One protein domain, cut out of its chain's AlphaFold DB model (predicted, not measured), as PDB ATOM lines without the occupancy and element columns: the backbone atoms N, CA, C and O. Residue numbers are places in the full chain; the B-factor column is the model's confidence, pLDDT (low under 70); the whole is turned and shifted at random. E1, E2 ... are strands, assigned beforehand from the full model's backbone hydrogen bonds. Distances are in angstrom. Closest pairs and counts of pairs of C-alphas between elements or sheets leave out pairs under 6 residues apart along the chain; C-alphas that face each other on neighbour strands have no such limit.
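What this domain is: This is residues 57 to 155 of the 239 residues of an uncharacterized protein of Eubacterium limosum (UniProt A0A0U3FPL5). With little regular structure, this is an elongated sandwich of two antiparallel sheets, E3-E5-E6-E7 over the smaller E1-E2-E4, with long loops towards both ends. The printed part has 99 residues, no named helix and seven strands, E1 to E7 in chain order, holding 39; the class is all strand. It is compact, with a radius of gyration of the C-alphas of 13.8 A, and spans 42 by 23 by 20 A.

How they stand to each other: Inner strands E5, residues 112 to 120, and E6, residues 125 to 132, form a hairpin, with N 116 and O 128 2.9 A apart. Edge strand E3, residues 84 to 89, neighbours E5, with N 88 and O 117 2.7 A apart. E7, residues 152 to 154, neighbours E6, with N 127 and O 152 2.8 A apart; E5, E6 and E7 are a meander, each strand the antiparallel neighbour of the one before. In the other sheet E2, residues 75 to 80, neighbours E1, residues 57 to 59, by N 58 and O 78, 2.9 A, and E4, residues 105 to 108, by N 77 and O 106, 2.9 A.

Where its parts are: E5 is 26.0 A long and E6 23.1 A. E1 begins at C-alpha 57 (17.571, 23.429, 2.192); E7 ends at C-alpha 154 (25.245, 16.080, -2.555).

The domain as a whole: The printed part has no cut. Links E1 to E2, E3 to E4 and E6 to E7 are long. Residues 96 to 100 have pLDDT under 70.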
ATOM      1  N   ILE A  57      17.932  22.155   2.820       95.31
ATOM      2  CA  ILE A  57      17.571  23.429   2.192       95.31
ATOM      3  C   ILE A  57      16.052  23.453   2.057       95.31
ATOM      4  O   ILE A  57      15.456  22.517   1.521       95.31
ATOM      5  N   MET A  58      15.418  24.503   2.573       94.00
ATOM      6  CA  MET A  58      13.969  24.670   2.524       94.00
ATOM      7  C   MET A  58      13.605  25.905   1.723       94.00
ATOM      8  O   MET A  58      14.095  26.986   2.024       94.00
ATOM      9  N   ILE A  59      12.684  25.762   0.775       94.12
ATOM     10  CA  ILE A  59      12.002  26.914   0.191       94.12
ATOM     11  C   ILE A  59      10.976  27.413   1.214       94.12
ATOM     12  O   ILE A  59      10.136  26.641   1.679       94.12
ATOM     13  N   THR A  60      11.083  28.681   1.605       92.19
ATOM     14  CA  THR A  60      10.212  29.322   2.609       92.19
ATOM     15  C   THR A  60       9.132  30.198   1.982       92.19
ATOM     16  O   THR A  60       8.135  30.501   2.632       92.19
ATOM     17  N   SER A  61       9.310  30.576   0.716       88.44
ATOM     18  CA  SER A  61       8.278  31.232  -0.087       88.44
ATOM     19  C   SER A  61       7.104  30.282  -0.369       88.44
ATOM     20  O   SER A  61       7.279  29.072  -0.499       88.44
ATOM     21  N   ASN A  62       5.889  30.826  -0.490       89.62
ATOM     22  CA  ASN A  62       4.665  30.053  -0.751       89.62
ATOM     23  C   ASN A  62       4.420  29.822  -2.250       89.62
ATOM     24  O   ASN A  62       3.278  29.802  -2.709       89.62
ATOM     25  N   ASN A  63       5.493  29.672  -3.021       91.00
ATOM     26  CA  ASN A  63       5.412  29.606  -4.472       91.00
ATOM     27  C   ASN A  63       4.825  28.271  -4.943       91.00
ATOM     28  O   ASN A  63       5.031  27.213  -4.333       91.00
ATOM     29  N   LEU A  64       4.134  28.330  -6.079       94.88
ATOM     30  CA  LEU A  64       3.808  27.162  -6.884       94.88
ATOM     31  C   LEU A  64       4.954  26.889  -7.861       94.88
ATOM     32  O   LEU A  64       5.538  27.809  -8.440       94.88
ATOM     33  N   PHE A  65       5.255  25.608  -8.037       96.00
ATOM     34  CA  PHE A  65       6.258  25.103  -8.964       96.00
ATOM     35  C   PHE A  65       5.600  24.147  -9.953       96.00
ATOM     36  O   PHE A  65       4.735  23.360  -9.578       96.00
ATOM     37  N   ASN A  66       6.022  24.154 -11.212       93.88
ATOM     38  CA  ASN A  66       5.617  23.102 -12.142       93.88
ATOM     39  C   ASN A  66       6.375  21.786 -11.867       93.88
ATOM     40  O   ASN A  66       7.239  21.701 -10.990       93.88
ATOM     41  N   GLU A  67       6.077  20.747 -12.647       90.12
ATOM     42  CA  GLU A  67       6.715  19.428 -12.538       90.12
ATOM     43  C   GLU A  67       8.253  19.467 -12.610       90.12
ATOM     44  O   GLU A  67       8.905  18.694 -11.905       90.12
ATOM     45  N   ASN A  68       8.820  20.431 -13.340       91.69
ATOM     46  CA  ASN A  68      10.256  20.632 -13.547       91.69
ATOM     47  C   ASN A  68      10.899  21.580 -12.518       91.69
ATOM     48  O   ASN A  68      12.011  22.053 -12.732       91.69
ATOM     49  N   ASN A  69      10.213  21.872 -11.408       94.81
ATOM     50  CA  ASN A  69      10.650  22.830 -10.383       94.81
ATOM     51  C   ASN A  69      10.866  24.250 -10.934       94.81
ATOM     52  O   ASN A  69      11.738  24.972 -10.457       94.81
ATOM     53  N   VAL A  70      10.072  24.678 -11.915       95.62
ATOM     54  CA  VAL A  70      10.082  26.066 -12.395       95.62
ATOM     55  C   VAL A  70       8.983  26.852 -11.695       95.62
ATOM     56  O   VAL A  70       7.850  26.377 -11.601       95.62
ATOM     57  N   THR A  71       9.312  28.051 -11.230       96.50
ATOM     58  CA  THR A  71       8.364  29.035 -10.699       96.50
ATOM     59  C   THR A  71       8.471  30.351 -11.469       96.50
ATOM     60  O   THR A  71       9.451  30.579 -12.172       96.50
ATOM     61  N   ASN A  72       7.472  31.218 -11.345       94.62
ATOM     62  CA  ASN A  72       7.446  32.549 -11.963       94.62
ATOM     63  C   ASN A  72       7.635  33.689 -10.953       94.62
ATOM     64  O   ASN A  72       7.405  34.848 -11.287       94.62
ATOM     65  N   SER A  73       7.997  33.356  -9.717       93.81
ATOM     66  CA  SER A  73       8.083  34.291  -8.597       93.81
ATOM     67  C   SER A  73       9.417  34.153  -7.874       93.81
ATOM     68  O   SER A  73      10.046  33.093  -7.911       93.81
ATOM     69  N   ASP A  74       9.812  35.211  -7.173       95.00
ATOM     70  CA  ASP A  74      10.996  35.234  -6.317       95.00
ATOM     71  C   ASP A  74      10.978  34.095  -5.293       95.00
ATOM     72  O   ASP A  74       9.952  33.813  -4.670       95.00
ATOM     73  N   VAL A  75      12.124  33.455  -5.077       96.38
ATOM     74  CA  VAL A  75      12.256  32.295  -4.194       96.38
ATOM     75  C   VAL A  75      13.116  32.642  -2.987       96.38
ATOM     76  O   VAL A  75      14.315  32.884  -3.106       96.38
ATOM     77  N   SER A  76      12.512  32.593  -1.801       95.62
ATOM     78  CA  SER A  76      13.240  32.589  -0.529       95.62
ATOM     79  C   SER A  76      13.605  31.164  -0.120       95.62
ATOM     80  O   SER A  76      12.744  30.275  -0.133       95.62
ATOM     81  N   VAL A  77      14.861  30.955   0.273       96.38
ATOM     82  CA  VAL A  77      15.375  29.688   0.808       96.38
ATOM     83  C   VAL A  77      16.005  29.882   2.181       96.38
ATOM     84  O   VAL A  77      16.610  30.913   2.443       96.38
ATOM     85  N   ALA A  78      15.907  28.869   3.038       94.44
ATOM     86  CA  ALA A  78      16.560  28.811   4.342       94.44
ATOM     87  C   ALA A  78      17.401  27.534   4.478       94.44
ATOM     88  O   ALA A  78      17.000  26.452   4.035       94.44
ATOM     89  N   PHE A  79      18.551  27.653   5.136       94.00
ATOM     90  CA  PHE A  79      19.510  26.573   5.350       94.00
ATOM     91  C   PHE A  79      19.391  26.051   6.783       94.00
ATOM     92  O   PHE A  79      19.673  26.757   7.749       94.00
ATOM     93  N   LYS A  80      18.971  24.795   6.943       90.50
ATOM     94  CA  LYS A  80      18.839  24.140   8.250       90.50
ATOM     95  C   LYS A  80      19.957  23.129   8.453       90.50
ATOM     96  O   LYS A  80      19.993  22.086   7.803       90.50
ATOM     97  N   THR A  81      20.856  23.438   9.380       85.38
ATOM     98  CA  THR A  81      21.980  22.578   9.764       85.38
ATOM     99  C   THR A  81      22.476  22.933  11.167       85.38
ATOM    100  O   THR A  81      22.375  24.084  11.589       85.38
ATOM    101  N   SER A  82      23.000  21.948  11.902       78.88
ATOM    102  CA  SER A  82      23.574  22.127  13.245       78.88
ATOM    103  C   SER A  82      24.961  22.780  13.232       78.88
ATOM    104  O   SER A  82      25.467  23.171  14.282       78.88
ATOM    105  N   GLY A  83      25.574  22.926  12.057       85.12
ATOM    106  CA  GLY A  83      26.865  23.579  11.905       85.12
ATOM    107  C   GLY A  83      27.086  23.993  10.468       85.12
ATOM    108  O   GLY A  83      27.835  23.332   9.764       85.12
ATOM    109  N   LEU A  84      26.432  25.069  10.024       88.69
ATOM    110  CA  LEU A  84      26.636  25.610   8.682       88.69
ATOM    111  C   LEU A  84      28.116  25.930   8.496       88.69
ATOM    112  O   LEU A  84      28.680  26.676   9.295       88.69
ATOM    113  N   LYS A  85      28.748  25.377   7.462       88.00
ATOM    114  CA  LYS A  85      30.081  25.789   7.022       88.00
ATOM    115  C   LYS A  85      29.937  26.893   5.997       88.00
ATOM    116  O   LYS A  85      30.410  27.995   6.262       88.00
ATOM    117  N   ASP A  86      29.244  26.594   4.903       89.56
ATOM    118  CA  ASP A  86      29.008  27.526   3.811       89.56
ATOM    119  C   ASP A  86      27.741  27.183   3.016       89.56
ATOM    120  O   ASP A  86      27.254  26.050   3.063       89.56
ATOM    121  N   ALA A  87      27.214  28.164   2.295       91.81
ATOM    122  CA  ALA A  87      26.127  28.007   1.344       91.81
ATOM    123  C   ALA A  87      26.535  28.639   0.015       91.81
ATOM    124  O   ALA A  87      27.117  29.716  -0.014       91.81
ATOM    125  N   PHE A  88      26.224  27.965  -1.082       91.56
ATOM    126  CA  PHE A  88      26.599  28.370  -2.424       91.56
ATOM    127  C   PHE A  88      25.356  28.513  -3.286       91.56
ATOM    128  O   PHE A  88      24.493  27.636  -3.252       91.56
ATOM    129  N   VAL A  89      25.295  29.562  -4.100       91.69
ATOM    130  CA  VAL A  89      24.300  29.724  -5.166       91.69
ATOM    131  C   VAL A  89      25.046  29.764  -6.487       91.69
ATOM    132  O   VAL A  89      25.878  30.639  -6.704       91.69
ATOM    133  N   ASN A  90      24.783  28.793  -7.360       89.69
ATOM    134  CA  ASN A  90      25.460  28.631  -8.648       89.69
ATOM    135  C   ASN A  90      26.997  28.664  -8.520       89.69
ATOM    136  O   ASN A  90      27.685  29.250  -9.348       89.69
ATOM    137  N   GLY A  91      27.533  28.057  -7.456       85.25
ATOM    138  CA  GLY A  91      28.975  28.010  -7.184       85.25
ATOM    139  C   GLY A  91      29.560  29.254  -6.503       85.25
ATOM    140  O   GLY A  91      30.746  29.255  -6.175       85.25
ATOM    141  N   ILE A  92      28.754  30.286  -6.249       83.25
ATOM    142  CA  ILE A  92      29.155  31.507  -5.538       83.25
ATOM    143  C   ILE A  92      28.864  31.322  -4.053       83.25
ATOM    144  O   ILE A  92      27.726  31.026  -3.695       83.25
ATOM    145  N   SER A  93      29.874  31.490  -3.197       86.69
ATOM    146  CA  SER A  93      29.680  31.469  -1.742       86.69
ATOM    147  C   SER A  93      28.810  32.649  -1.307       86.69
ATOM    148  O   SER A  93      29.019  33.778  -1.749       86.69
ATOM    149  N   LEU A  94      27.826  32.374  -0.456       85.31
ATOM    150  CA  LEU A  94      26.965  33.385   0.149       85.31
ATOM    151  C   LEU A  94      27.587  34.000   1.400       85.31
ATOM    152  O   LEU A  94      27.197  35.095   1.791       85.31
ATOM    153  N   ASN A  95      28.520  33.305   2.050       82.44
ATOM    154  CA  ASN A  95      29.175  33.853   3.225       82.44
ATOM    155  C   ASN A  95      30.178  34.928   2.813       82.44
ATOM    156  O   ASN A  95      31.089  34.684   2.024       82.44
ATOM    157  N   ASP A  96      30.054  36.101   3.425       68.56
ATOM    158  CA  ASP A  96      31.094  37.119   3.358       68.56
ATOM    159  C   ASP A  96      32.307  36.659   4.191       68.56
ATOM    160  O   ASP A  96      32.158  36.425   5.395       68.56
ATOM    161  N   PRO A  97      33.519  36.565   3.608       59.91
ATOM    162  CA  PRO A  97      34.742  36.258   4.347       59.91
ATOM    163  C   PRO A  97      35.029  37.194   5.535       59.91
ATOM    164  O   PRO A  97      35.836  36.849   6.397       59.91
ATOM    165  N   GLN A  98      34.422  38.386   5.568       46.81
ATOM    166  CA  GLN A  98      34.574  39.381   6.635       46.81
ATOM    167  C   GLN A  98      33.501  39.309   7.716       46.81
ATOM    168  O   GLN A  98      33.689  39.865   8.803       46.81
ATOM    169  N   SER A  99      32.398  38.618   7.444       59.03
ATOM    170  CA  SER A  99      31.320  38.448   8.402       59.03
ATOM    171  C   SER A  99      31.582  37.219   9.269       59.03
ATOM    172  O   SER A  99      31.849  36.124   8.778       59.03
ATOM    173  N   GLN A 100      31.476  37.379  10.590       62.78
ATOM    174  CA  GLN A 100      31.372  36.220  11.487       62.78
ATOM    175  C   GLN A 100      29.962  35.612  11.466       62.78
ATOM    176  O   GLN A 100      29.765  34.485  11.924       62.78
ATOM    177  N   GLU A 101      28.985  36.355  10.941       72.69
ATOM    178  CA  GLU A 101      27.616  35.903  10.769       72.69
ATOM    179  C   GLU A 101      27.494  35.125   9.462       72.69
ATOM    180  O   GLU A 101      27.797  35.628   8.378       72.69
ATOM    181  N   LYS A 102      27.069  33.868   9.585       79.88
ATOM    182  CA  LYS A 102      26.842  32.992   8.441       79.88
ATOM    183  C   LYS A 102      25.476  33.279   7.848       79.88
ATOM    184  O   LYS A 102      24.498  33.394   8.581       79.88
ATOM    185  N   VAL A 103      25.404  33.306   6.525       82.94
ATOM    186  CA  VAL A 103      24.148  33.509   5.808       82.94
ATOM    187  C   VAL A 103      23.288  32.260   5.954       82.94
ATOM    188  O   VAL A 103      23.659  31.187   5.487       82.94
ATOM    189  N   THR A 104      22.140  32.383   6.621       88.25
ATOM    190  CA  THR A 104      21.203  31.268   6.854       88.25
ATOM    191  C   THR A 104      20.037  31.234   5.873       88.25
ATOM    192  O   THR A 104      19.263  30.277   5.883       88.25
ATOM    193  N   GLU A 105      19.893  32.258   5.037       92.38
ATOM    194  CA  GLU A 105      18.811  32.390   4.066       92.38
ATOM    195  C   GLU A 105      19.247  33.178   2.829       92.38
ATOM    196  O   GLU A 105      20.202  33.947   2.880       92.38
ATOM    197  N   ALA A 106      18.551  32.985   1.712       91.75
ATOM    198  CA  ALA A 106      18.777  33.746   0.488       91.75
ATOM    199  C   ALA A 106      17.456  34.044  -0.225       91.75
ATOM    200  O   ALA A 106      16.557  33.199  -0.256       91.75
ATOM    201  N   LEU A 107      17.359  35.233  -0.823       93.62
ATOM    202  CA  LEU A 107      16.276  35.631  -1.721       93.62
ATOM    203  C   LEU A 107      16.800  35.645  -3.158       93.62
ATOM    204  O   LEU A 107      17.814  36.277  -3.446       93.62
ATOM    205  N   LEU A 108      16.108  34.945  -4.052       94.31
ATOM    206  CA  LEU A 108      16.489  34.784  -5.449       94.31
ATOM    207  C   LEU A 108      15.357  35.311  -6.329       94.31
ATOM    208  O   LEU A 108      14.283  34.719  -6.356       94.31
ATOM    209  N   SER A 109      15.602  36.421  -7.021       91.62
ATOM    210  CA  SER A 109      14.580  37.137  -7.811       91.62
ATOM    211  C   SER A 109      14.894  37.194  -9.308       91.62
ATOM    212  O   SER A 109      14.029  37.496 -10.126       91.62
ATOM    213  N   ASN A 110      16.141  36.920  -9.696       90.06
ATOM    214  CA  ASN A 110      16.531  36.991 -11.099       90.06
ATOM    215  C   ASN A 110      16.040  35.743 -11.855       90.06
ATOM    216  O   ASN A 110      16.124  34.633 -11.332       90.06
ATOM    217  N   PRO A 111      15.560  35.880 -13.101       91.44
ATOM    218  CA  PRO A 111      15.262  34.723 -13.931       91.44
ATOM    219  C   PRO A 111      16.509  33.867 -14.172       91.44
ATOM    220  O   PRO A 111      17.603  34.393 -14.388       91.44
ATOM    221  N   GLY A 112      16.345  32.546 -14.192       93.38
ATOM    222  CA  GLY A 112      17.432  31.615 -14.469       93.38
ATOM    223  C   GLY A 112      17.320  30.285 -13.739       93.38
ATOM    224  O   GLY A 112      16.361  30.012 -13.018       93.38
ATOM    225  N   ASN A 113      18.332  29.446 -13.953       95.00
ATOM    226  CA  ASN A 113      18.485  28.171 -13.263       95.00
ATOM    227  C   ASN A 113      19.319  28.368 -11.997       95.00
ATOM    228  O   ASN A 113      20.345  29.055 -12.019       95.00
ATOM    229  N   TYR A 114      18.897  27.719 -10.920       94.75
ATOM    230  CA  TYR A 114      19.537  27.793  -9.620       94.75
ATOM    231  C   TYR A 114      19.965  26.410  -9.145       94.75
ATOM    232  O   TYR A 114      19.171  25.471  -9.097       94.75
ATOM    233  N   GLU A 115      21.227  26.312  -8.747       94.75
ATOM    234  CA  GLU A 115      21.801  25.224  -7.975       94.75
ATOM    235  C   GLU A 115      22.294  25.793  -6.648       94.75
ATOM    236  O   GLU A 115      23.220  26.602  -6.601       94.75
ATOM    237  N   ILE A 116      21.659  25.370  -5.561       95.62
ATOM    238  CA  ILE A 116      22.007  25.806  -4.214       95.62
ATOM    239  C   ILE A 116      22.642  24.640  -3.496       95.62
ATOM    240  O   ILE A 116      22.003  23.599  -3.361       95.62
ATOM    241  N   ILE A 117      23.870  24.810  -3.018       94.38
ATOM    242  CA  ILE A 117      24.587  23.775  -2.275       94.38
ATOM    243  C   ILE A 117      24.886  24.297  -0.880       94.38
ATOM    244  O   ILE A 117      25.499  25.343  -0.729       94.38
ATOM    245  N   VAL A 118      24.496  23.555   0.149       94.06
ATOM    246  CA  VAL A 118      24.850  23.861   1.540       94.06
ATOM    247  C   VAL A 118      25.830  22.818   2.034       94.06
ATOM    248  O   VAL A 118      25.608  21.627   1.834       94.06
ATOM    249  N   GLU A 119      26.898  23.261   2.688       91.44
ATOM    250  CA  GLU A 119      27.897  22.422   3.340       91.44
ATOM    251  C   GLU A 119      27.877  22.667   4.852       91.44
ATOM    252  O   GLU A 119      27.846  23.812   5.309       91.44
ATOM    253  N   ASP A 120      27.919  21.597   5.642       91.56
ATOM    254  CA  ASP A 120      28.111  21.675   7.089       91.56
ATOM    255  C   ASP A 120      29.602  21.582   7.495       91.56
ATOM    256  O   ASP A 120      30.486  21.281   6.692       91.56
ATOM    257  N   ASN A 121      29.911  21.838   8.766       87.75
ATOM    258  CA  ASN A 121      31.274  21.787   9.307       87.75
ATOM    259  C   ASN A 121      31.883  20.374   9.281       87.75
ATOM    260  O   ASN A 121      33.097  20.236   9.408       87.75
ATOM    261  N   ASN A 122      31.062  19.338   9.097       87.19
ATOM    262  CA  ASN A 122      31.494  17.949   8.980       87.19
ATOM    263  C   ASN A 122      31.773  17.549   7.518       87.19
ATOM    264  O   ASN A 122      32.227  16.430   7.268       87.19
ATOM    265  N   GLY A 123      31.518  18.448   6.559       86.94
ATOM    266  CA  GLY A 123      31.676  18.228   5.122       86.94
ATOM    267  C   GLY A 123      30.490  17.524   4.457       86.94
ATOM    268  O   GLY A 123      30.590  17.140   3.289       86.94
ATOM    269  N   SER A 124      29.370  17.332   5.158       89.81
ATOM    270  CA  SER A 124      28.132  16.852   4.543       89.81
ATOM    271  C   SER A 124      27.532  17.967   3.699       89.81
ATOM    272  O   SER A 124      27.452  19.116   4.137       89.81
ATOM    273  N   LYS A 125      27.091  17.630   2.486       92.56
ATOM    274  CA  LYS A 125      26.499  18.591   1.557       92.56
ATOM    275  C   LYS A 125      25.086  18.183   1.168       92.56
ATOM    276  O   LYS A 125      24.778  16.993   1.091       92.56
ATOM    277  N   ALA A 126      24.260  19.176   0.877       94.81
ATOM    278  CA  ALA A 126      22.968  18.991   0.233       94.81
ATOM    279  C   ALA A 126      22.800  19.980  -0.910       94.81
ATOM    280  O   ALA A 126      23.395  21.055  -0.881       94.81
ATOM    281  N   VAL A 127      21.992  19.609  -1.897       95.62
ATOM    282  CA  VAL A 127      21.721  20.419  -3.080       95.62
ATOM    283  C   VAL A 127      20.224  20.594  -3.301       95.62
ATOM    284  O   VAL A 127      19.444  19.666  -3.092       95.62
ATOM    285  N   LEU A 128      19.826  21.785  -3.737       96.62
ATOM    286  CA  LEU A 128      18.476  22.115  -4.179       96.62
ATOM    287  C   LEU A 128      18.561  22.759  -5.563       96.62
ATOM    288  O   LEU A 128      19.375  23.657  -5.771       96.62
ATOM    289  N   ARG A 129      17.722  22.301  -6.498       96.12
ATOM    290  CA  ARG A 129      17.677  22.827  -7.866       96.12
ATOM    291  C   ARG A 129      16.268  23.233  -8.264       96.12
ATOM    292  O   ARG A 129      15.321  22.468  -8.063       96.12
ATOM    293  N   PHE A 130      16.154  24.422  -8.840       96.56
ATOM    294  CA  PHE A 130      14.913  24.976  -9.375       96.56
ATOM    295  C   PHE A 130      15.229  26.066 -10.406       96.56
ATOM    296  O   PHE A 130      16.388  26.461 -10.560       96.56
ATOM    297  N   SER A 131      14.202  26.576 -11.081       96.94
ATOM    298  CA  SER A 131      14.346  27.694 -12.017       96.94
ATOM    299  C   SER A 131      13.301  28.775 -11.769       96.94
ATOM    300  O   SER A 131      12.175  28.479 -11.367       96.94
ATOM    301  N   ILE A 132      13.672  30.021 -12.045       96.88
ATOM    302  CA  ILE A 132      12.758  31.162 -12.103       96.88
ATOM    303  C   ILE A 132      12.589  31.540 -13.573       96.88
ATOM    304  O   ILE A 132      13.547  31.944 -14.230       96.88
ATOM    305  N   ASP A 133      11.373  31.405 -14.089       96.50
ATOM    306  CA  ASP A 133      10.975  31.885 -15.411       96.50
ATOM    307  C   ASP A 133       9.712  32.743 -15.263       96.50
ATOM    308  O   ASP A 133       8.631  32.201 -15.034       96.50
ATOM    309  N   PRO A 134       9.799  34.075 -15.407       94.62
ATOM    310  CA  PRO A 134       8.646  34.954 -15.224       94.62
ATOM    311  C   PRO A 134       7.520  34.700 -16.239       94.62
ATOM    312  O   PRO A 134       6.402  35.167 -16.035       94.62
ATOM    313  N   ASN A 135       7.784  33.961 -17.322       95.44
ATOM    314  CA  ASN A 135       6.800  33.670 -18.364       95.44
ATOM    315  C   ASN A 135       6.067  32.341 -18.152       95.44
ATOM    316  O   ASN A 135       5.130  32.043 -18.899       95.44
ATOM    317  N   VAL A 136       6.469  31.522 -17.171       94.69
ATOM    318  CA  VAL A 136       5.787  30.249 -16.927       94.69
ATOM    319  C   VAL A 136       4.412  30.488 -16.299       94.69
ATOM    320  O   VAL A 136       4.247  31.266 -15.357       94.69
ATOM    321  N   VAL A 137       3.406  29.782 -16.814       92.25
ATOM    322  CA  VAL A 137       2.051  29.763 -16.253       92.25
ATOM    323  C   VAL A 137       1.871  28.466 -15.476       92.25
ATOM    324  O   VAL A 137       2.063  27.380 -16.022       92.25
ATOM    325  N   ILE A 138       1.502  28.579 -14.201       91.88
ATOM    326  CA  ILE A 138       1.346  27.440 -13.293       91.88
ATOM    327  C   ILE A 138      -0.082  27.461 -12.760       91.88
ATOM    328  O   ILE A 138      -0.472  28.387 -12.054       91.88
ATOM    329  N   ALA A 139      -0.871  26.455 -13.127       86.94
ATOM    330  CA  ALA A 139      -2.219  26.286 -12.600       86.94
ATOM    331  C   ALA A 139      -2.166  25.699 -11.182       86.94
ATOM    332  O   ALA A 139      -1.384  24.781 -10.930       86.94
ATOM    333  N   GLU A 140      -3.024  26.174 -10.275       80.94
ATOM    334  CA  GLU A 140      -3.056  25.699  -8.881       80.94
ATOM    335  C   GLU A 140      -3.318  24.190  -8.770       80.94
ATOM    336  O   GLU A 140      -2.719  23.525  -7.931       80.94
ATOM    337  N   GLU A 141      -4.161  23.633  -9.645       81.81
ATOM    338  CA  GLU A 141      -4.509  22.205  -9.633       81.81
ATOM    339  C   GLU A 141      -3.361  21.288 -10.093       81.81
ATOM    340  O   GLU A 141      -3.365  20.099  -9.779       81.81
ATOM    341  N   GLY A 142      -2.377  21.822 -10.824       76.25
ATOM    342  CA  GLY A 142      -1.244  21.061 -11.370       76.25
ATOM    343  C   GLY A 142       0.122  21.449 -10.796       76.25
ATOM    344  O   GLY A 142       1.125  20.815 -11.122       76.25
ATOM    345  N   GLY A 143       0.184  22.496  -9.973       87.38
ATOM    346  CA  GLY A 143       1.423  22.981  -9.380       87.38
ATOM    347  C   GLY A 143       1.795  22.230  -8.100       87.38
ATOM    348  O   GLY A 143       0.964  21.966  -7.234       87.38
ATOM    349  N   LYS A 144       3.082  21.922  -7.956       94.00
ATOM    350  CA  LYS A 144       3.691  21.441  -6.714       94.00
ATOM    351  C   LYS A 144       3.868  22.610  -5.752       94.00
ATOM    352  O   LYS A 144       4.247  23.708  -6.167       94.00
ATOM    353  N   LYS A 145       3.644  22.381  -4.460       93.19
ATOM    354  CA  LYS A 145       3.909  23.407  -3.446       93.19
ATOM    355  C   LYS A 145       5.406  23.488  -3.180       93.19
ATOM    356  O   LYS A 145       6.105  22.479  -3.238       93.19
ATOM    357  N   ALA A 146       5.889  24.665  -2.794       92.38
ATOM    358  CA  ALA A 146       7.264  24.857  -2.330       92.38
ATOM    359  C   ALA A 146       7.702  23.827  -1.268       92.38
ATOM    360  O   ALA A 146       8.832  23.343  -1.298       92.38
ATOM    361  N   SER A 147       6.789  23.433  -0.369       90.25
ATOM    362  CA  SER A 147       7.033  22.412   0.657       90.25
ATOM    363  C   SER A 147       7.399  21.041   0.097       90.25
ATOM    364  O   SER A 147       8.004  20.247   0.818       90.25
ATOM    365  N   ASP A 148       7.031  20.753  -1.148       91.81
ATOM    366  CA  ASP A 148       7.221  19.457  -1.796       91.81
ATOM    367  C   ASP A 148       8.562  19.391  -2.539       91.81
ATOM    368  O   ASP A 148       9.035  18.304  -2.867       91.81
ATOM    369  N   ILE A 149       9.216  20.539  -2.753       93.38
ATOM    370  CA  ILE A 149      10.563  20.599  -3.314       93.38
ATOM    371  C   ILE A 149      11.559  20.358  -2.177       93.38
ATOM    372  O   ILE A 149      11.650  21.137  -1.225       93.38
ATOM    373  N   LYS A 150      12.288  19.244  -2.247       91.94
ATOM    374  CA  LYS A 150      13.232  18.823  -1.208       91.94
ATOM    375  C   LYS A 150      14.661  18.879  -1.723       91.94
ATOM    376  O   LYS A 150      14.921  18.560  -2.877       91.94
ATOM    377  N   SER A 151      15.582  19.265  -0.845       94.44
ATOM    378  CA  SER A 151      17.007  19.101  -1.097       94.44
ATOM    379  C   SER A 151      17.420  17.637  -1.002       94.44
ATOM    380  O   SER A 151      16.869  16.881  -0.201       94.44
ATOM    381  N   GLU A 152      18.454  17.276  -1.744       93.69
ATOM    382  CA  GLU A 152      19.018  15.929  -1.777       93.69
ATOM    383  C   GLU A 152      20.460  15.937  -1.255       93.69
ATOM    384  O   GLU A 152      21.137  16.965  -1.363       93.69
ATOM    385  N   PRO A 153      20.976  14.819  -0.710       92.75
ATOM    386  CA  PRO A 153      22.396  14.695  -0.403       92.75
ATOM    387  C   PRO A 153      23.254  14.974  -1.642       92.75
ATOM    388  O   PRO A 153      22.967  14.483  -2.733       92.75
ATOM    389  N   TYR A 154      24.337  15.726  -1.469       92.12
ATOM    390  CA  TYR A 154      25.245  16.080  -2.555       92.12
ATOM    391  C   TYR A 154      26.635  15.496  -2.311       92.12
ATOM    392  O   TYR A 154      27.230  15.678  -1.250       92.12
ATOM    393  N   THR A 155      27.158  14.776  -3.301       87.69
ATOM    394  CA  THR A 155      28.485  14.138  -3.239       87.69
ATOM    395  C   THR A 155      29.481  14.728  -4.231       87.69
ATOM    396  O   THR A 155      30.625  14.285  -4.257       87.69
TER     397      THR A 155